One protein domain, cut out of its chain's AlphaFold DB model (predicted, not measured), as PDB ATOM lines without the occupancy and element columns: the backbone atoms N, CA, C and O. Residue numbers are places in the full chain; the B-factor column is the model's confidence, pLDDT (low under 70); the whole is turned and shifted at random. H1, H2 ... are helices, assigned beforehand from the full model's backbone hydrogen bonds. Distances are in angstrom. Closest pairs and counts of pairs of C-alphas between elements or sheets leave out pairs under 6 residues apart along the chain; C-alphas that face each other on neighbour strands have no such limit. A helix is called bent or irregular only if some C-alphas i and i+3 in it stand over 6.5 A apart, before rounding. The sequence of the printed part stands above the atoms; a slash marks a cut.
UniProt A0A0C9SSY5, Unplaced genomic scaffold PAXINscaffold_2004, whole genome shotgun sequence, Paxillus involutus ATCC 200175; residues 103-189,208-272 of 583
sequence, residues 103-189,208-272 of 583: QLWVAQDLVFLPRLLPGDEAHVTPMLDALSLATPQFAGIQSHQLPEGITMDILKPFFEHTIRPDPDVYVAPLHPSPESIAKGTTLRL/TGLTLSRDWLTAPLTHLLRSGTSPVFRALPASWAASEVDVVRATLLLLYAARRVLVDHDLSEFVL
ATOM      1  N   GLN A 103     187.256 170.718 164.053       90.00
ATOM      2  CA  GLN A 103     185.837 170.597 164.405       90.00
ATOM      3  C   GLN A 103     185.263 171.905 164.944       90.00
ATOM      4  O   GLN A 103     184.239 172.362 164.446       90.00
ATOM      5  N   LEU A 104     185.952 172.552 165.885       90.12
ATOM      6  CA  LEU A 104     185.525 173.848 166.408       90.12
ATOM      7  C   LEU A 104     185.503 174.916 165.307       90.12
ATOM      8  O   LEU A 104     184.624 175.772 165.299       90.12
ATOM      9  N   TRP A 105     186.451 174.861 164.373       90.62
ATOM     10  CA  TRP A 105     186.512 175.799 163.255       90.62
ATOM     11  C   TRP A 105     185.308 175.639 162.311       90.62
ATOM     12  O   TRP A 105     184.585 176.603 162.089       90.62
ATOM     13  N   VAL A 106     184.981 174.407 161.903       92.62
ATOM     14  CA  VAL A 106     183.757 174.121 161.128       92.62
ATOM     15  C   VAL A 106     182.489 174.472 161.918       92.62
ATOM     16  O   VAL A 106     181.521 174.969 161.347       92.62
ATOM     17  N   ALA A 107     182.472 174.269 163.241       93.56
ATOM     18  CA  ALA A 107     181.356 174.709 164.081       93.56
ATOM     19  C   ALA A 107     181.135 176.222 163.953       93.56
ATOM     20  O   ALA A 107     179.994 176.665 163.822       93.56
ATOM     21  N   GLN A 108     182.222 177.005 163.957       93.62
ATOM     22  CA  GLN A 108     182.183 178.453 163.762       93.62
ATOM     23  C   GLN A 108     181.671 178.825 162.368       93.62
ATOM     24  O   GLN A 108     180.804 179.693 162.288       93.62
ATOM     25  N   ASP A 109     182.120 178.152 161.301       93.38
ATOM     26  CA  ASP A 109     181.586 178.347 159.942       93.38
ATOM     27  C   ASP A 109     180.058 178.194 159.922       93.38
ATOM     28  O   ASP A 109     179.330 179.089 159.487       93.38
ATOM     29  N   LEU A 110     179.558 177.086 160.479       94.56
ATOM     30  CA  LEU A 110     178.133 176.749 160.505       94.56
ATOM     31  C   LEU A 110     177.279 177.779 161.258       94.56
ATOM     32  O   LEU A 110     176.131 178.012 160.871       94.56
ATOM     33  N   VAL A 111     177.814 178.408 162.313       95.25
ATOM     34  CA  VAL A 111     177.078 179.421 163.092       95.25
ATOM     35  C   VAL A 111     177.286 180.853 162.604       95.25
ATOM     36  O   VAL A 111     176.411 181.694 162.821       95.25
ATOM     37  N   PHE A 112     178.406 181.160 161.945       95.56
ATOM     38  CA  PHE A 112     178.709 182.506 161.450       95.56
ATOM     39  C   PHE A 112     178.092 182.760 160.081       95.56
ATOM     40  O   PHE A 112     177.555 183.848 159.872       95.56
ATOM     41  N   LEU A 113     178.104 181.775 159.175       94.81
ATOM     42  CA  LEU A 113     177.564 181.915 157.818       94.81
ATOM     43  C   LEU A 113     176.113 182.443 157.788       94.81
ATOM     44  O   LEU A 113     175.857 183.408 157.063       94.81
ATOM     45  N   PRO A 114     175.171 181.947 158.621       93.19
ATOM     46  CA  PRO A 114     173.806 182.479 158.672       93.19
ATOM     47  C   PRO A 114     173.686 183.906 159.229       93.19
ATOM     48  O   PRO A 114     172.589 184.464 159.254       93.19
ATOM     49  N   ARG A 115     174.775 184.495 159.741       94.69
ATOM     50  CA  ARG A 115     174.811 185.869 160.271       94.69
ATOM     51  C   ARG A 115     175.408 186.874 159.296       94.69
ATOM     52  O   ARG A 115     175.272 188.069 159.532       94.69
ATOM     53  N   LEU A 116     176.047 186.414 158.223       94.62
ATOM     54  CA  LEU A 116     176.690 187.288 157.245       94.62
ATOM     55  C   LEU A 116     175.668 188.022 156.378       94.62
ATOM     56  O   LEU A 116     174.588 187.506 156.094       94.62
ATOM     57  N   LEU A 117     176.024 189.234 155.958       93.44
ATOM     58  CA  LEU A 117     175.151 190.140 155.214       93.44
ATOM     59  C   LEU A 117     175.638 190.320 153.771       93.44
ATOM     60  O   LEU A 117     176.806 190.058 153.480       93.44
ATOM     61  N   PRO A 118     174.779 190.816 152.859       92.44
ATOM     62  CA  PRO A 118     175.214 191.209 151.524       92.44
ATOM     63  C   PRO A 118     176.442 192.128 151.571       92.44
ATOM     64  O   PRO A 118     176.473 193.128 152.298       92.44
ATOM     65  N   GLY A 119     177.459 191.776 150.792       91.38
ATOM     66  CA  GLY A 119     178.789 192.381 150.800       91.38
ATOM     67  C   GLY A 119     179.852 191.574 151.549       91.38
ATOM     68  O   GLY A 119     181.033 191.890 151.423       91.38
ATOM     69  N   ASP A 120     179.475 190.546 152.309       93.44
ATOM     70  CA  ASP A 120     180.417 189.659 153.001       93.44
ATOM     71  C   ASP A 120     180.799 188.420 152.154       93.44
ATOM     72  O   ASP A 120     181.535 187.553 152.623       93.44
ATOM     73  N   GLU A 121     180.361 188.323 150.889       91.31
ATOM     74  CA  GLU A 121     180.482 187.119 150.045       91.31
ATOM     75  C   GLU A 121     181.936 186.670 149.838       91.31
ATOM     76  O   GLU A 121     182.220 185.474 149.816       91.31
ATOM     77  N   ALA A 122     182.883 187.612 149.744       87.50
ATOM     78  CA  ALA A 122     184.310 187.301 149.596       87.50
ATOM     79  C   ALA A 122     184.884 186.515 150.789       87.50
ATOM     80  O   ALA A 122     185.895 185.826 150.659       87.50
ATOM     81  N   HIS A 123     184.253 186.629 151.956       87.69
ATOM     82  CA  HIS A 123     184.656 185.928 153.169       87.69
ATOM     83  C   HIS A 123     184.000 184.558 153.311       87.69
ATOM     84  O   HIS A 123     184.479 183.745 154.098       87.69
ATOM     85  N   VAL A 124     182.951 184.296 152.532       89.69
ATOM     86  CA  VAL A 124     182.221 183.033 152.567       89.69
ATOM     87  C   VAL A 124     182.979 181.925 151.846       89.69
ATOM     88  O   VAL A 124     182.981 180.796 152.319       89.69
ATOM     89  N   THR A 125     183.656 182.213 150.730       84.69
ATOM     90  CA  THR A 125     184.353 181.170 149.953       84.69
ATOM     91  C   THR A 125     185.349 180.361 150.800       84.69
ATOM     92  O   THR A 125     185.230 179.139 150.803       84.69
ATOM     93  N   PRO A 126     186.242 180.979 151.605       85.69
ATOM     94  CA  PRO A 126     187.134 180.216 152.482       85.69
ATOM     95  C   PRO A 126     186.412 179.425 153.586       85.69
ATOM     96  O   PRO A 126     186.930 178.404 154.025       85.69
ATOM     97  N   MET A 127     185.244 179.895 154.046       90.38
ATOM     98  CA  MET A 127     184.402 179.184 155.022       90.38
ATOM     99  C   MET A 127     183.746 177.949 154.385       90.38
ATOM    100  O   MET A 127     183.691 176.884 154.988       90.38
ATOM    101  N   LEU A 128     183.301 178.053 153.126       88.88
ATOM    102  CA  LEU A 128     182.799 176.900 152.374       88.88
ATOM    103  C   LEU A 128     183.890 175.863 152.112       88.88
ATOM    104  O   LEU A 128     183.622 174.670 152.212       88.88
ATOM    105  N   ASP A 129     185.112 176.302 151.807       86.50
ATOM    106  CA  ASP A 129     186.237 175.390 151.591       86.50
ATOM    107  C   ASP A 129     186.534 174.558 152.850       86.50
ATOM    108  O   ASP A 129     186.913 173.395 152.741       86.50
ATOM    109  N   ALA A 130     186.301 175.099 154.050       85.44
ATOM    110  CA  ALA A 130     186.451 174.360 155.302       85.44
ATOM    111  C   ALA A 130     185.407 173.240 155.476       85.44
ATOM    112  O   ALA A 130     185.687 172.255 156.158       85.44
ATOM    113  N   LEU A 131     184.248 173.312 154.808       85.81
ATOM    114  CA  LEU A 131     183.255 172.229 154.832       85.81
ATOM    115  C   LEU A 131     183.770 170.949 154.165       85.81
ATOM    116  O   LEU A 131     183.275 169.870 154.483       85.81
ATOM    117  N   SER A 132     184.798 171.032 153.310       86.44
ATOM    118  CA  SER A 132     185.493 169.849 152.774       86.44
ATOM    119  C   SER A 132     186.088 168.947 153.866       86.44
ATOM    120  O   SER A 132     186.282 167.752 153.644       86.44
ATOM    121  N   LEU A 133     186.303 169.479 155.076       85.25
ATOM    122  CA  LEU A 133     186.756 168.719 156.239       85.25
ATOM    123  C   LEU A 133     185.682 167.773 156.801       85.25
ATOM    124  O   LEU A 133     186.027 166.885 157.579       85.25
ATOM    125  N   ALA A 134     184.408 167.925 156.417       83.75
ATOM    126  CA  ALA A 134     183.283 167.109 156.874       83.75
ATOM    127  C   ALA A 134     183.264 165.706 156.229       83.75
ATOM    128  O   ALA A 134     182.336 165.321 155.519       83.75
ATOM    129  N   THR A 135     184.309 164.924 156.490       84.12
ATOM    130  CA  THR A 135     184.440 163.524 156.067       84.12
ATOM    131  C   THR A 135     183.682 162.571 157.007       84.12
ATOM    132  O   THR A 135     183.329 162.948 158.130       84.12
ATOM    133  N   PRO A 136     183.461 161.297 156.623       82.56
ATOM    134  CA  PRO A 136     182.900 160.296 157.534       82.56
ATOM    135  C   PRO A 136     183.669 160.192 158.861       82.56
ATOM    136  O   PRO A 136     183.063 160.147 159.931       82.56
ATOM    137  N   GLN A 137     185.004 160.236 158.813       81.69
ATOM    138  CA  GLN A 137     185.858 160.173 160.002       81.69
ATOM    139  C   GLN A 137     185.686 161.411 160.886       81.69
ATOM    140  O   GLN A 137     185.631 161.293 162.109       81.69
ATOM    141  N   PHE A 138     185.546 162.590 160.275       81.81
ATOM    142  CA  PHE A 138     185.272 163.838 160.983       81.81
ATOM    143  C   PHE A 138     183.932 163.798 161.729       81.81
ATOM    144  O   PHE A 138     183.829 164.304 162.846       81.81
ATOM    145  N   ALA A 139     182.937 163.120 161.152       80.25
ATOM    146  CA  ALA A 139     181.646 162.844 161.771       80.25
ATOM    147  C   ALA A 139     181.661 161.633 162.726       80.25
ATOM    148  O   ALA A 139     180.598 161.166 163.141       80.25
ATOM    149  N   GLY A 140     182.833 161.084 163.068       82.56
ATOM    150  CA  GLY A 140     182.978 159.934 163.964       82.56
ATOM    151  C   GLY A 140     182.296 158.658 163.455       82.56
ATOM    152  O   GLY A 140     181.860 157.845 164.271       82.56
ATOM    153  N   ILE A 141     182.148 158.517 162.135       84.94
ATOM    154  CA  ILE A 141     181.617 157.328 161.464       84.94
ATOM    155  C   ILE A 141     182.795 156.417 161.123       84.94
ATOM    156  O   ILE A 141     183.819 156.870 160.606       84.94
ATOM    157  N   GLN A 142     182.665 155.122 161.409       83.56
ATOM    158  CA  GLN A 142     183.718 154.169 161.069       83.56
ATOM    159  C   GLN A 142     183.739 153.889 159.563       83.56
ATOM    160  O   GLN A 142     182.691 153.814 158.925       83.56
ATOM    161  N   SER A 143     184.929 153.674 158.995       74.25
ATOM    162  CA  SER A 143     185.135 153.503 157.546       74.25
ATOM    163  C   SER A 143     184.342 152.353 156.921       74.25
ATOM    164  O   SER A 143     184.013 152.410 155.748       74.25
ATOM    165  N   HIS A 144     183.978 151.326 157.692       79.62
ATOM    166  CA  HIS A 144     183.163 150.212 157.201       79.62
ATOM    167  C   HIS A 144     181.659 150.536 157.111       79.62
ATOM    168  O   HIS A 144     180.894 149.744 156.567       79.62
ATOM    169  N   GLN A 145     181.208 151.660 157.683       82.56
ATOM    170  CA  GLN A 145     179.789 152.023 157.747       82.56
ATOM    171  C   GLN A 145     179.327 152.865 156.557       82.56
ATOM    172  O   GLN A 145     178.122 153.027 156.385       82.56
ATOM    173  N   LEU A 146     180.238 153.421 155.758       84.88
ATOM    174  CA  LEU A 146     179.926 154.219 154.572       84.88
ATOM    175  C   LEU A 146     180.944 153.930 153.462       84.88
ATOM    176  O   LEU A 146     182.102 153.671 153.779       84.88
ATOM    177  N   PRO A 147     180.547 153.992 152.179       81.06
ATOM    178  CA  PRO A 147     181.483 153.900 151.067       81.06
ATOM    179  C   PRO A 147     182.569 154.976 151.152       81.06
ATOM    180  O   PRO A 147     182.306 156.121 151.535       81.06
ATOM    181  N   GLU A 148     183.785 154.620 150.749       74.56
ATOM    182  CA  GLU A 148     184.856 155.595 150.553       74.56
ATOM    183  C   GLU A 148     184.536 156.492 149.343       74.56
ATOM    184  O   GLU A 148     183.934 156.044 148.368       74.56
ATOM    185  N   GLY A 149     184.937 157.767 149.399       80.12
ATOM    186  CA  GLY A 149     184.852 158.681 148.250       80.12
ATOM    187  C   GLY A 149     183.697 159.689 148.247       80.12
ATOM    188  O   GLY A 149     183.588 160.454 147.292       80.12
ATOM    189  N   ILE A 150     182.868 159.766 149.298       85.69
ATOM    190  CA  ILE A 150     181.906 160.875 149.441       85.69
ATOM    191  C   ILE A 150     182.692 162.171 149.684       85.69
ATOM    192  O   ILE A 150     183.234 162.382 150.770       85.69
ATOM    193  N   THR A 151     182.758 163.035 148.673       88.62
ATOM    194  CA  THR A 151     183.402 164.355 148.753       88.62
ATOM    195  C   THR A 151     182.359 165.460 148.907       88.62
ATOM    196  O   THR A 151     181.275 165.382 148.335       88.62
ATOM    197  N   MET A 152     182.682 166.504 149.673       91.69
ATOM    198  CA  MET A 152     181.833 167.694 149.805       91.69
ATOM    199  C   MET A 152     182.044 168.697 148.665       91.69
ATOM    200  O   MET A 152     181.198 169.563 148.455       91.69
ATOM    201  N   ASP A 153     183.130 168.577 147.893       91.19
ATOM    202  CA  ASP A 153     183.480 169.541 146.840       91.19
ATOM    203  C   ASP A 153     182.415 169.606 145.739       91.19
ATOM    204  O   ASP A 153     182.170 170.663 145.156       91.19
ATOM    205  N   ILE A 154     181.712 168.492 145.499       94.44
ATOM    206  CA  ILE A 154     180.602 168.429 144.539       94.44
ATOM    207  C   ILE A 154     179.431 169.337 144.934       94.44
ATOM    208  O   ILE A 154     178.650 169.709 144.059       94.44
ATOM    209  N   LEU A 155     179.314 169.708 146.217       95.56
ATOM    210  CA  LEU A 155     178.252 170.569 146.744       95.56
ATOM    211  C   LEU A 155     178.573 172.063 146.612       95.56
ATOM    212  O   LEU A 155     177.667 172.898 146.671       95.56
ATOM    213  N   LYS A 156     179.847 172.419 146.409       94.00
ATOM    214  CA  LYS A 156     180.312 173.811 146.370       94.00
ATOM    215  C   LYS A 156     179.531 174.698 145.385       94.00
ATOM    216  O   LYS A 156     179.105 175.770 145.817       94.00
ATOM    217  N   PRO A 157     179.229 174.275 144.138       94.56
ATOM    218  CA  PRO A 157     178.467 175.108 143.201       94.56
ATOM    219  C   PRO A 157     177.068 175.488 143.710       94.56
ATOM    220  O   PRO A 157     176.582 176.589 143.449       94.56
ATOM    221  N   PHE A 158     176.419 174.597 144.465       95.19
ATOM    222  CA  PHE A 158     175.090 174.841 145.029       95.19
ATOM    223  C   PHE A 158     175.145 175.892 146.137       95.19
ATOM    224  O   PHE A 158     174.308 176.797 146.177       95.19
ATOM    225  N   PHE A 159     176.147 175.817 147.015       95.00
ATOM    226  CA  PHE A 159     176.330 176.814 148.066       95.00
ATOM    227  C   PHE A 159     176.740 178.166 147.492       95.00
ATOM    228  O   PHE A 159     176.129 179.170 147.845       95.00
ATOM    229  N   GLU A 160     177.688 178.205 146.552       93.31
ATOM    230  CA  GLU A 160     178.100 179.444 145.881       93.31
ATOM    231  C   GLU A 160     176.914 180.170 145.239       93.31
ATOM    232  O   GLU A 160     176.767 181.382 145.415       93.31
ATOM    233  N   HIS A 161     176.024 179.432 144.569       92.81
ATOM    234  CA  HIS A 161     174.791 179.999 144.032       92.81
ATOM    235  C   HIS A 161     173.814 180.445 145.126       92.81
ATOM    236  O   HIS A 161     173.188 181.491 144.994       92.81
ATOM    237  N   THR A 162     173.702 179.697 146.226       92.25
ATOM    238  CA  THR A 162     172.853 180.078 147.369       92.25
ATOM    239  C   THR A 162     173.314 181.398 147.993       92.25
ATOM    240  O   THR A 162     172.487 182.210 148.390       92.25
ATOM    241  N   ILE A 163     174.624 181.644 148.048       92.00
ATOM    242  CA  ILE A 163     175.221 182.871 148.599       92.00
ATOM    243  C   ILE A 163     175.120 184.032 147.607       92.00
ATOM    244  O   ILE A 163     174.810 185.163 147.991       92.00
ATOM    245  N   ARG A 164     175.381 183.757 146.328       90.88
ATOM    246  CA  ARG A 164     175.359 184.745 145.250       90.88
ATOM    247  C   ARG A 164     174.592 184.194 144.039       90.88
ATOM    248  O   ARG A 164     175.211 183.702 143.092       90.88
ATOM    249  N   PRO A 165     173.252 184.302 144.050       90.06
ATOM    250  CA  PRO A 165     172.404 183.768 142.984       90.06
ATOM    251  C   PRO A 165     172.515 184.559 141.676       90.06
ATOM    252  O   PRO A 165     172.297 184.003 140.597       90.06
ATOM    253  N   ASP A 166     172.860 185.847 141.766       89.25
ATOM    254  CA  ASP A 166     173.072 186.731 140.626       89.25
ATOM    255  C   ASP A 166     174.558 187.135 140.539       89.25
ATOM    256  O   ASP A 166     175.033 187.885 141.395       89.25
ATOM    257  N   PRO A 167     175.323 186.631 139.551       87.25
ATOM    258  CA  PRO A 167     176.738 186.962 139.413       87.25
ATOM    259  C   PRO A 167     176.978 188.422 138.998       87.25
ATOM    260  O   PRO A 167     178.074 188.929 139.238       87.25
ATOM    261  N   ASP A 168     175.975 189.099 138.427       89.12
ATOM    262  CA  ASP A 168     176.079 190.488 137.961       89.12
ATOM    263  C   ASP A 168     175.920 191.499 139.112       89.12
ATOM    264  O   ASP A 168     176.242 192.688 138.994       89.12
ATOM    265  N   VAL A 169     175.440 191.032 140.266       88.69
ATOM    266  CA  VAL A 169     175.262 191.844 141.468       88.69
ATOM    267  C   VAL A 169     176.360 191.508 142.472       88.69
ATOM    268  O   VAL A 169     176.395 190.432 143.065       88.69
ATOM    269  N   TYR A 170     177.250 192.471 142.703       90.75
ATOM    270  CA  TYR A 170     178.296 192.390 143.712       90.75
ATOM    271  C   TYR A 170     178.201 193.602 144.635       90.75
ATOM    272  O   TYR A 170     178.526 194.734 144.256       90.75
ATOM    273  N   VAL A 171     177.742 193.356 145.860       91.81
ATOM    274  CA  VAL A 171     177.680 194.368 146.914       91.81
ATOM    275  C   VAL A 171     179.088 194.562 147.474       91.81
ATOM    276  O   VAL A 171     179.764 193.599 147.819       91.81
ATOM    277  N   ALA A 172     179.570 195.801 147.562       91.75
ATOM    278  CA  ALA A 172     180.909 196.037 148.094       91.75
ATOM    279  C   ALA A 172     180.984 195.723 149.607       91.75
ATOM    280  O   ALA A 172     180.072 196.105 150.359       91.75
ATOM    281  N   PRO A 173     182.076 195.099 150.089       92.56
ATOM    282  CA  PRO A 173     182.284 194.818 151.508       92.56
ATOM    283  C   PRO A 173     182.439 196.104 152.328       92.56
ATOM    284  O   PRO A 173     182.731 197.176 151.798       92.56
ATOM    285  N   LEU A 174     182.281 195.997 153.652       92.19
ATOM    286  CA  LEU A 174     182.492 197.129 154.565       92.19
ATOM    287  C   LEU A 174     183.953 197.610 154.527       92.19
ATOM    288  O   LEU A 174     184.245 198.792 154.706       92.19
ATOM    289  N   HIS A 175     184.871 196.677 154.285       90.88
ATOM    290  CA  HIS A 175     186.298 196.928 154.165       90.88
ATOM    291  C   HIS A 175     186.769 196.539 152.760       90.88
ATOM    292  O   HIS A 175     187.063 195.367 152.523       90.88
ATOM    293  N   PRO A 176     186.831 197.498 151.822       89.69
ATOM    294  CA  PRO A 176     187.173 197.206 150.440       89.69
ATOM    295  C   PRO A 176     188.624 196.733 150.295       89.69
ATOM    296  O   PRO A 176     189.556 197.335 150.828       89.69
ATOM    297  N   SER A 177     188.807 195.660 149.530       88.06
ATOM    298  CA  SER A 177     190.070 195.254 148.909       88.06
ATOM    299  C   SER A 177     190.146 195.765 147.460       88.06
ATOM    300  O   SER A 177     189.095 196.016 146.862       88.06
ATOM    301  N   PRO A 178     191.344 195.861 146.847       92.06
ATOM    302  CA  PRO A 178     191.476 196.209 145.427       92.06
ATOM    303  C   PRO A 178     190.616 195.329 144.507       92.06
ATOM    304  O   PRO A 178     189.963 195.832 143.598       92.06
ATOM    305  N   GLU A 179     190.545 194.028 144.796       89.00
ATOM    306  CA  GLU A 179     189.705 193.082 144.061       89.00
ATOM    307  C   GLU A 179     188.208 193.385 144.227       89.00
ATOM    308  O   GLU A 179     187.470 193.411 143.246       89.00
ATOM    309  N   SER A 180     187.752 193.665 145.452       90.31
ATOM    310  CA  SER A 180     186.343 193.995 145.702       90.31
ATOM    311  C   SER A 180     185.928 195.334 145.084       90.31
ATOM    312  O   SER A 180     184.781 195.483 144.682       90.31
ATOM    313  N   ILE A 181     186.858 196.291 144.965       92.31
ATOM    314  CA  ILE A 181     186.621 197.568 144.278       92.31
ATOM    315  C   ILE A 181     186.435 197.319 142.782       92.31
ATOM    316  O   ILE A 181     185.524 197.880 142.184       92.31
ATOM    317  N   ALA A 182     187.263 196.454 142.186       93.06
ATOM    318  CA  ALA A 182     187.156 196.105 140.773       93.06
ATOM    319  C   ALA A 182     185.872 195.322 140.446       93.06
ATOM    320  O   ALA A 182     185.323 195.476 139.360       93.06
ATOM    321  N   LYS A 183     185.398 194.482 141.377       91.25
ATOM    322  CA  LYS A 183     184.191 193.654 141.208       91.25
ATOM    323  C   LYS A 183     182.895 194.353 141.623       91.25
ATOM    324  O   LYS A 183     181.830 193.939 141.179       91.25
ATOM    325  N   GLY A 184     182.965 195.371 142.480       91.69
ATOM    326  CA  GLY A 184     181.806 196.031 143.074       91.69
ATOM    327  C   GLY A 184     180.886 196.687 142.056       91.69
ATOM    328  O   GLY A 184     181.281 197.634 141.383       91.69
ATOM    329  N   THR A 185     179.631 196.238 141.998       93.12
ATOM    330  CA  THR A 185     178.601 196.848 141.143       93.12
ATOM    331  C   THR A 185     177.647 197.749 141.927       93.12
ATOM    332  O   THR A 185     176.985 198.608 141.346       93.12
ATOM    333  N   THR A 186     177.594 197.619 143.258       91.12
ATOM    334  CA  THR A 186     176.741 198.454 144.114       91.12
ATOM    335  C   THR A 186     177.270 198.596 145.545       91.12
ATOM    336  O   THR A 186     177.889 197.693 146.101       91.12
ATOM    337  N   LEU A 187     176.983 199.744 146.168       89.81
ATOM    338  CA  LEU A 187     177.163 199.984 147.610       89.81
ATOM    339  C   LEU A 187     175.848 199.850 148.394       89.81
ATOM    340  O   LEU A 187     175.836 199.956 149.619       89.81
ATOM    341  N   ARG A 188     174.724 199.685 147.688       87.56
ATOM    342  CA  ARG A 188     173.394 199.607 148.292       87.56
ATOM    343  C   ARG A 188     173.123 198.177 148.731       87.56
ATOM    344  O   ARG A 188     173.190 197.266 147.909       87.56
ATOM    345  N   LEU A 189     172.770 198.013 150.003       86.62
ATOM    346  CA  LEU A 189     172.188 196.769 150.493       86.62
ATOM    347  C   LEU A 189     170.804 196.556 149.857       86.62
ATOM    348  O   LEU A 189     170.129 197.542 149.527       86.62
ATOM    349  N   THR A 208     170.474 188.859 145.663       80.88
ATOM    350  CA  THR A 208     171.462 188.589 146.716       80.88
ATOM    351  C   THR A 208     171.044 187.344 147.495       80.88
ATOM    352  O   THR A 208     169.843 187.125 147.662       80.88
ATOM    353  N   GLY A 209     172.005 186.549 147.978       84.06
ATOM    354  CA  GLY A 209     171.738 185.299 148.703       84.06
ATOM    355  C   GLY A 209     171.966 185.351 150.218       84.06
ATOM    356  O   GLY A 209     171.391 184.554 150.952       84.06
ATOM    357  N   LEU A 210     172.753 186.311 150.716       90.38
ATOM    358  CA  LEU A 210     172.903 186.567 152.154       90.38
ATOM    359  C   LEU A 210     171.772 187.474 152.678       90.38
ATOM    360  O   LEU A 210     171.328 188.382 151.978       90.38
ATOM    361  N   THR A 211     171.288 187.325 153.913       89.69
ATOM    362  CA  THR A 211     171.602 186.305 154.937       89.69
ATOM    363  C   THR A 211     171.086 184.914 154.563       89.69
ATOM    364  O   THR A 211     169.960 184.803 154.079       89.69
ATOM    365  N   LEU A 212     171.847 183.861 154.874       90.81
ATOM    366  CA  LEU A 212     171.408 182.484 154.623       90.81
ATOM    367  C   LEU A 212     170.223 182.081 155.512       90.81
ATOM    368  O   LEU A 212     170.134 182.472 156.680       90.81
ATOM    369  N   SER A 213     169.333 181.250 154.963       88.25
ATOM    370  CA  SER A 213     168.290 180.577 155.739       88.25
ATOM    371  C   SER A 213     168.901 179.563 156.711       88.25
ATOM    372  O   SER A 213     170.058 179.167 156.590       88.25
ATOM    373  N   ARG A 214     168.125 179.119 157.703       88.81
ATOM    374  CA  ARG A 214     168.588 178.127 158.686       88.81
ATOM    375  C   ARG A 214     168.887 176.763 158.052       88.81
ATOM    376  O   ARG A 214     169.820 176.084 158.465       88.81
ATOM    377  N   ASP A 215     168.127 176.401 157.030       90.31
ATOM    378  CA  ASP A 215     168.196 175.143 156.291       90.31
ATOM    379  C   ASP A 215     169.113 175.207 155.056       90.31
ATOM    380  O   ASP A 215     169.039 174.330 154.196       90.31
ATOM    381  N   TRP A 216     169.993 176.211 154.956       93.31
ATOM    382  CA  TRP A 216     170.840 176.460 153.779       93.31
ATOM    383  C   TRP A 216     171.697 175.259 153.353       93.31
ATOM    384  O   TRP A 216     171.931 175.062 152.163       93.31
ATOM    385  N   LEU A 217     172.111 174.409 154.300       95.50
ATOM    386  CA  LEU A 217     172.844 173.167 154.014       95.50
ATOM    387  C   LEU A 217     172.053 172.195 153.127       95.50
ATOM    388  O   LEU A 217     172.632 171.319 152.494       95.50
ATOM    389  N   THR A 218     170.733 172.352 153.063       95.88
ATOM    390  CA  THR A 218     169.841 171.535 152.239       95.88
ATOM    391  C   THR A 218     169.601 172.113 150.841       95.88
ATOM    392  O   THR A 218     168.851 171.527 150.059       95.88
ATOM    393  N   ALA A 219     170.229 173.245 150.498       94.25
ATOM    394  CA  ALA A 219     170.117 173.867 149.181       94.25
ATOM    395  C   ALA A 219     170.418 172.915 148.003       94.25
ATOM    396  O   ALA A 219     169.678 172.979 147.016       94.25
ATOM    397  N   PRO A 220     171.398 171.984 148.075       96.44
ATOM    398  CA  PRO A 220     171.606 171.016 147.000       96.44
ATOM    399  C   PRO A 220     170.352 170.182 146.682       96.44
ATOM    400  O   PRO A 220     170.013 170.021 145.512       96.44
ATOM    401  N   LEU A 221     169.590 169.750 147.700       95.75
ATOM    402  CA  LEU A 221     168.338 168.997 147.511       95.75
ATOM    403  C   LEU A 221     167.268 169.832 146.792       95.75
ATOM    404  O   LEU A 221     166.538 169.321 145.948       95.75
ATOM    405  N   THR A 222     167.195 171.131 147.094       91.31
ATOM    406  CA  THR A 222     166.284 172.062 146.411       91.31
ATOM    407  C   THR A 222     166.592 172.164 144.921       91.31
ATOM    408  O   THR A 222     165.677 172.207 144.100       91.31
ATOM    409  N   HIS A 223     167.876 172.205 144.563       92.62
ATOM    410  CA  HIS A 223     168.294 172.262 143.168       92.62
ATOM    411  C   HIS A 223     168.101 170.930 142.443       92.62
ATOM    412  O   HIS A 223     167.765 170.963 141.261       92.62
ATOM    413  N   LEU A 224     168.287 169.792 143.122       93.50
ATOM    414  CA  LEU A 224     168.050 168.465 142.548       93.50
ATOM    415  C   LEU A 224     166.586 168.260 142.153       93.50
ATOM    416  O   LEU A 224     166.313 167.948 141.000       93.50
ATOM    417  N   LEU A 225     165.645 168.566 143.050       89.81
ATOM    418  CA  LEU A 225     164.204 168.474 142.764       89.81
ATOM    419  C   LEU A 225     163.741 169.372 141.609       89.81
ATOM    420  O   LEU A 225     162.641 169.220 141.088       89.81
ATOM    421  N   ARG A 226     164.563 170.349 141.226       87.62
ATOM    422  CA  ARG A 226     164.301 171.274 140.123       87.62
ATOM    423  C   ARG A 226     165.402 171.204 139.076       87.62
ATOM    424  O   ARG A 226     165.668 172.208 138.418       87.62
ATOM    425  N   SER A 227     166.049 170.050 138.914       88.31
ATOM    426  CA  SER A 227     167.243 169.888 138.075       88.31
ATOM    427  C   SER A 227     167.064 170.463 136.663       88.31
ATOM    428  O   SER A 227     167.915 171.224 136.203       88.31
ATOM    429  N   GLY A 228     165.907 170.240 136.025       85.88
ATOM    430  CA  GLY A 228     165.592 170.767 134.686       85.88
ATOM    431  C   GLY A 228     165.484 172.301 134.582       85.88
ATOM    432  O   GLY A 228     165.713 172.889 133.517       85.88
ATOM    433  N   THR A 229     165.171 172.990 135.682       87.75
ATOM    434  CA  THR A 229     165.048 174.463 135.726       87.75
ATOM    435  C   THR A 229     166.139 175.144 136.548       87.75
ATOM    436  O   THR A 229     166.252 176.370 136.530       87.75
ATOM    437  N   SER A 230     166.979 174.364 137.222       90.19
ATOM    438  CA  SER A 230     167.995 174.849 138.140       90.19
ATOM    439  C   SER A 230     169.098 175.617 137.400       90.19
ATOM    440  O   SER A 230     169.769 175.056 136.526       90.19
ATOM    441  N   PRO A 231     169.356 176.888 137.761       90.69
ATOM    442  CA  PRO A 231     170.453 177.656 137.176       90.69
ATOM    443  C   PRO A 231     171.824 177.068 137.524       90.69
ATOM    444  O   PRO A 231     172.747 177.204 136.728       90.69
ATOM    445  N   VAL A 232     171.948 176.380 138.667       93.00
ATOM    446  CA  VAL A 232     173.195 175.724 139.086       93.00
ATOM    447  C   VAL A 232     173.560 174.625 138.105       93.00
ATOM    448  O   VAL A 232     174.647 174.672 137.548       93.00
ATOM    449  N   PHE A 233     172.634 173.701 137.815       92.38
ATOM    450  CA  PHE A 233     172.883 172.587 136.890       92.38
ATOM    451  C   PHE A 233     173.263 173.059 135.483       92.38
ATOM    452  O   PHE A 233     174.103 172.444 134.833       92.38
ATOM    453  N   ARG A 234     172.713 174.194 135.034       91.62
ATOM    454  CA  ARG A 234     173.062 174.810 133.742       91.62
ATOM    455  C   ARG A 234     174.451 175.455 133.721       91.62
ATOM    456  O   ARG A 234     174.981 175.682 132.639       91.62
ATOM    457  N   ALA A 235     175.006 175.780 134.886       91.94
ATOM    458  CA  ALA A 235     176.276 176.483 135.048       91.94
ATOM    459  C   ALA A 235     177.406 175.590 135.598       91.94
ATOM    460  O   ALA A 235     178.495 176.095 135.873       91.94
ATOM    461  N   LEU A 236     177.168 174.284 135.774       92.94
ATOM    462  CA  LEU A 236     178.190 173.357 136.260       92.94
ATOM    463  C   LEU A 236     179.352 173.234 135.259       92.94
ATOM    464  O   LEU A 236     179.132 173.232 134.044       92.94
ATOM    465  N   PRO A 237     180.602 173.113 135.742       90.69
ATOM    466  CA  PRO A 237     181.751 172.932 134.867       90.69
ATOM    467  C   PRO A 237     181.723 171.545 134.218       90.69
ATOM    468  O   PRO A 237     181.257 170.581 134.816       90.69
ATOM    469  N   ALA A 238     182.317 171.414 133.030       89.69
ATOM    470  CA  ALA A 238     182.374 170.142 132.300       89.69
ATOM    471  C   ALA A 238     183.112 169.015 133.054       89.69
ATOM    472  O   ALA A 238     182.938 167.843 132.736       89.69
ATOM    473  N   SER A 239     183.946 169.360 134.041       90.19
ATOM    474  CA  SER A 239     184.634 168.404 134.915       90.19
ATOM    475  C   SER A 239     183.763 167.879 136.059       90.19
ATOM    476  O   SER A 239     184.182 166.961 136.760       90.19
ATOM    477  N   TRP A 240     182.593 168.475 136.303       93.69
ATOM    478  CA  TRP A 240     181.665 168.010 137.327       93.69
ATOM    479  C   TRP A 240     180.889 166.810 136.782       93.69
ATOM    480  O   TRP A 240     180.177 166.922 135.788       93.69
ATOM    481  N   ALA A 241     181.053 165.656 137.427       91.50
ATOM    482  CA  ALA A 241     180.506 164.379 136.969       91.50
ATOM    483  C   ALA A 241     179.766 163.615 138.083       91.50
ATOM    484  O   ALA A 241     179.658 162.393 138.021       91.50
ATOM    485  N   ALA A 242     179.312 164.312 139.130       93.19
ATOM    486  CA  ALA A 242     178.639 163.667 140.252       93.19
ATOM    487  C   ALA A 242     177.218 163.238 139.860       93.19
ATOM    488  O   ALA A 242     176.512 163.958 139.152       93.19
ATOM    489  N   SER A 243     176.787 162.071 140.333       92.00
ATOM    490  CA  SER A 243     175.403 161.635 140.165       92.00
ATOM    491  C   SER A 243     174.475 162.326 141.169       92.00
ATOM    492  O   SER A 243     174.911 162.908 142.165       92.00
ATOM    493  N   GLU A 244     173.169 162.227 140.936       92.94
ATOM    494  CA  GLU A 244     172.153 162.667 141.894       92.94
ATOM    495  C   GLU A 244     172.316 161.989 143.263       92.94
ATOM    496  O   GLU A 244     172.304 162.662 144.296       92.94
ATOM    497  N   VAL A 245     172.571 160.677 143.263       93.50
ATOM    498  CA  VAL A 245     172.846 159.899 144.476       93.50
ATOM    499  C   VAL A 245     174.069 160.454 145.210       93.50
ATOM    500  O   VAL A 245     174.032 160.591 146.432       93.50
ATOM    501  N   ASP A 246     175.136 160.836 144.502       94.12
ATOM    502  CA  ASP A 246     176.339 161.400 145.131       94.12
ATOM    503  C   ASP A 246     176.047 162.737 145.822       94.12
ATOM    504  O   ASP A 246     176.475 162.950 146.959       94.12
ATOM    505  N   VAL A 247     175.261 163.609 145.179       95.81
ATOM    506  CA  VAL A 247     174.842 164.890 145.767       95.81
ATOM    507  C   VAL A 247     173.985 164.657 147.015       95.81
ATOM    508  O   VAL A 247     174.199 165.326 148.030       95.81
ATOM    509  N   VAL A 248     173.063 163.689 146.996       96.75
ATOM    510  CA  VAL A 248     172.248 163.341 148.173       96.75
ATOM    511  C   VAL A 248     173.106 162.773 149.301       96.75
ATOM    512  O   VAL A 248     173.014 163.261 150.429       96.75
ATOM    513  N   ARG A 249     173.980 161.798 149.021       95.38
ATOM    514  CA  ARG A 249     174.889 161.208 150.018       95.38
ATOM    515  C   ARG A 249     175.765 162.272 150.674       95.38
ATOM    516  O   ARG A 249     175.842 162.319 151.901       95.38
ATOM    517  N   ALA A 250     176.382 163.147 149.877       96.06
ATOM    518  CA  ALA A 250     177.216 164.228 150.391       96.06
ATOM    519  C   ALA A 250     176.401 165.218 151.235       96.06
ATOM    520  O   ALA A 250     176.828 165.594 152.324       96.06
ATOM    521  N   THR A 251     175.197 165.585 150.786       97.50
ATOM    522  CA  THR A 251     174.333 166.517 151.524       97.50
ATOM    523  C   THR A 251     173.898 165.939 152.870       97.50
ATOM    524  O   THR A 251     174.029 166.604 153.895       97.50
ATOM    525  N   LEU A 252     173.422 164.690 152.910       97.44
ATOM    526  CA  LEU A 252     172.994 164.053 154.159       97.44
ATOM    527  C   LEU A 252     174.170 163.810 155.118       97.44
ATOM    528  O   LEU A 252     174.019 164.001 156.326       97.44
ATOM    529  N   LEU A 253     175.348 163.447 154.598       96.00
ATOM    530  CA  LEU A 253     176.563 163.325 155.404       96.00
ATOM    531  C   LEU A 253     176.962 164.673 156.016       96.00
ATOM    532  O   LEU A 253     177.258 164.728 157.209       96.00
ATOM    533  N   LEU A 254     176.913 165.758 155.238       96.12
ATOM    534  CA  LEU A 254     177.197 167.104 155.728       96.12
ATOM    535  C   LEU A 254     176.216 167.523 156.828       96.12
ATOM    536  O   LEU A 254     176.645 168.039 157.856       96.12
ATOM    537  N   LEU A 255     174.916 167.260 156.656       96.81
ATOM    538  CA  LEU A 255     173.905 167.524 157.688       96.81
ATOM    539  C   LEU A 255     174.194 166.751 158.978       96.81
ATOM    540  O   LEU A 255     174.088 167.307 160.075       96.81
ATOM    541  N   TYR A 256     174.591 165.484 158.859       95.81
ATOM    542  CA  TYR A 256     174.924 164.649 160.008       95.81
ATOM    543  C   TYR A 256     176.196 165.138 160.718       95.81
ATOM    544  O   TYR A 256     176.199 165.300 161.941       95.81
ATOM    545  N   ALA A 257     177.253 165.438 159.960       94.56
ATOM    546  CA  ALA A 257     178.505 165.987 160.476       94.56
ATOM    547  C   ALA A 257     178.281 167.339 161.173       94.56
ATOM    548  O   ALA A 257     178.719 167.526 162.309       94.56
ATOM    549  N   ALA A 258     177.532 168.242 160.533       95.19
ATOM    550  CA  ALA A 258     177.169 169.543 161.080       95.19
ATOM    551  C   ALA A 258     176.412 169.400 162.403       95.19
ATOM    552  O   ALA A 258     176.762 170.046 163.387       95.19
ATOM    553  N   ARG A 259     175.422 168.498 162.466       95.06
ATOM    554  CA  ARG A 259     174.704 168.209 163.709       95.06
ATOM    555  C   ARG A 259     175.655 167.773 164.821       95.06
ATOM    556  O   ARG A 259     175.553 168.298 165.924       95.06
ATOM    557  N   ARG A 260     176.540 166.808 164.558       93.12
ATOM    558  CA  ARG A 260     177.467 166.295 165.580       93.12
ATOM    559  C   ARG A 260     178.374 167.389 166.116       93.12
ATOM    560  O   ARG A 260     178.382 167.619 167.316       93.12
ATOM    561  N   VAL A 261     179.044 168.108 165.223       93.38
ATOM    562  CA  VAL A 261     179.974 169.177 165.597       93.38
ATOM    563  C   VAL A 261     179.277 170.284 166.388       93.38
ATOM    564  O   VAL A 261     179.816 170.763 167.381       93.38
ATOM    565  N   LEU A 262     178.059 170.671 166.003       94.44
ATOM    566  CA  LEU A 262     177.296 171.670 166.751       94.44
ATOM    567  C   LEU A 262     176.875 171.166 168.139       94.44
ATOM    568  O   LEU A 262     176.916 171.935 169.095       94.44
ATOM    569  N   VAL A 263     176.483 169.896 168.273       93.44
ATOM    570  CA  VAL A 263     176.132 169.302 169.576       93.44
ATOM    571  C   VAL A 263     177.361 169.181 170.477       93.44
ATOM    572  O   VAL A 263     177.290 169.573 171.637       93.44
ATOM    573  N   ASP A 264     178.487 168.709 169.940       91.75
ATOM    574  CA  ASP A 264     179.740 168.497 170.679       91.75
ATOM    575  C   ASP A 264     180.340 169.814 171.222       91.75
ATOM    576  O   ASP A 264     181.168 169.795 172.133       91.75
ATOM    577  N   HIS A 265     179.903 170.962 170.691       90.75
ATOM    578  CA  HIS A 265     180.337 172.304 171.088       90.75
ATOM    579  C   HIS A 265     179.230 173.167 171.733       90.75
ATOM    580  O   HIS A 265     179.360 174.389 171.764       90.75
ATOM    581  N   ASP A 266     178.142 172.574 172.243       91.25
ATOM    582  CA  ASP A 266     177.038 173.290 172.923       91.25
ATOM    583  C   ASP A 266     176.340 174.368 172.053       91.25
ATOM    584  O   ASP A 266     175.845 175.404 172.520       91.25
ATOM    585  N   LEU A 267     176.266 174.108 170.745       92.62
ATOM    586  CA  LEU A 267     175.630 174.945 169.720       92.62
ATOM    587  C   LEU A 267     174.367 174.283 169.140       92.62
ATOM    588  O   LEU A 267     173.956 174.570 168.015       92.62
ATOM    589  N   SER A 268     173.704 173.432 169.928       91.62
ATOM    590  CA  SER A 268     172.495 172.687 169.542       91.62
ATOM    591  C   SER A 268     171.349 173.564 169.018       91.62
ATOM    592  O   SER A 268     170.522 173.101 168.239       91.62
ATOM    593  N   GLU A 269     171.298 174.847 169.384       90.25
ATOM    594  CA  GLU A 269     170.295 175.790 168.871       90.25
ATOM    595  C   GLU A 269     170.438 176.095 167.373       90.25
ATOM    596  O   GLU A 269     169.504 176.631 166.781       90.25
ATOM    597  N   PHE A 270     171.573 175.772 166.748       92.44
ATOM    598  CA  PHE A 270     171.813 175.923 165.306       92.44
ATOM    599  C   PHE A 270     171.558 174.629 164.525       92.44
ATOM    600  O   PHE A 270     171.483 174.660 163.302       92.44
ATOM    601  N   VAL A 271     171.373 173.503 165.219       94.19
ATOM    602  CA  VAL A 271     171.058 172.204 164.611       94.19
ATOM    603  C   VAL A 271     169.659 172.243 164.002       94.19
ATOM    604  O   VAL A 271     168.732 172.780 164.610       94.19
ATOM    605  N   LEU A 272     169.482 171.655 162.818       94.00
ATOM    606  CA  LEU A 272     168.160 171.532 162.205       94.00
ATOM    607  C   LEU A 272     167.170 170.843 163.153       94.00
ATOM    608  O   LEU A 272     167.480 169.829 163.780       94.00
TER     609      LEU A 272
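What this domain is: This is residues 103 to 189 and 208 to 272 of the 583 residues of an uncharacterized protein of Paxillus involutus ATCC 200175 (UniProt A0A0C9SSY5). Three helices, H1, H2 and H3, run back and forth as a layer, and the long helix H7 crosses this layer near one end, with the shorter H5 side by side with H7 and packed across H3. The small H6 sits by H3, while H4 and its neighbouring loops lie off at the end of the domain away from H7, opposite the long loop of residues 134 to 152. The printed part has 152 residues with seven named helices, H1 to H7 in order along the chain, and no named strand; the class is all helix, with 77 residues in named helices. The whole is compact, with a radius of gyration of the C-alphas of 16.1 A and spans of 50 by 39 by 24 A.

How they stand to each other: H1, residues 103 to 115, and H2, residues 121 to 133, form a helical hairpin and touch, their closest C-alphas being those of Asp 109 and Met 127, 5.7 A apart; they run opposite ways at a shallow tilt of 33 degrees, only just short of steep. H3, residues 153 to 163, is the hub, touching four helices. It forms a helical hairpin with H2, opposite ways at a shallow tilt of 27 degrees, closest at the C-alphas of Ser 132 and Asp 153, 6.3 A. H4, residues 178 to 183, touches no helix, and is only just apart from H2, at 8.0 A. H5, residues 216 to 224, touches H3 about perpendicular, at 76 degrees, with the C-alphas of Phe 158 and Pro 220 closest at 5.5 A. H6, residues 231 to 234, only just touches H3, with 3 pairs of C-alphas within 8 A, the closest those of Phe 158 and Val 232 at 6.3 A. H7, residues 244 to 264, touches H5 at a shallow tilt of 11 degrees, opposite ways, closest at the C-alphas of Thr 218 and Thr 251, 6.8 A. With residues 247 to 251 alone it touches H3 about perpendicular, at 76 degrees, the C-alphas of Leu 155 and Val 247 being closest at 6.7 A. With residues 258 to 262 alone it touches H1 about perpendicular, at 78 degrees, the C-alphas of Ala 107 and Leu 262 being closest at 5.7 A. Every O i to N i+4 pair is within hydrogen-bond range in H4 and H7, against 7 of 9 in H1, 5 of 7 in H3, 3 of 5 in H5 and 3 of 9 in H2, where 7 of 10 O i to N i+3 pairs are; H6 is too short for an O i to N i+4 pair.

Where its parts are: H1 begins at C-alpha 103 (185.837, 170.597, 164.405) and is 19.3 A long; H2 is 20.4 A and H3 15.8 A. H3 and H5 are irregular: C-alphas 154 and 157 are 7.1 A apart, and C-alphas 217 and 220 are 7.4 A apart. H7, the longest, runs 30.3 A from C-alpha 244 (172.153, 162.667, 141.894) to C-alpha 264 (179.740, 168.497, 170.679).

The domain as a whole: The C-alphas farthest apart are those of His 144 and Arg 188, 51.1 A. Residues 190 to 207 are not printed, and C-alphas 189 and 208 are 9.0 A apart across the cut. The links H2 to H3 and H3 to H4 are long. The mean pLDDT of the printed part is 90.6, and no printed residue is under 70.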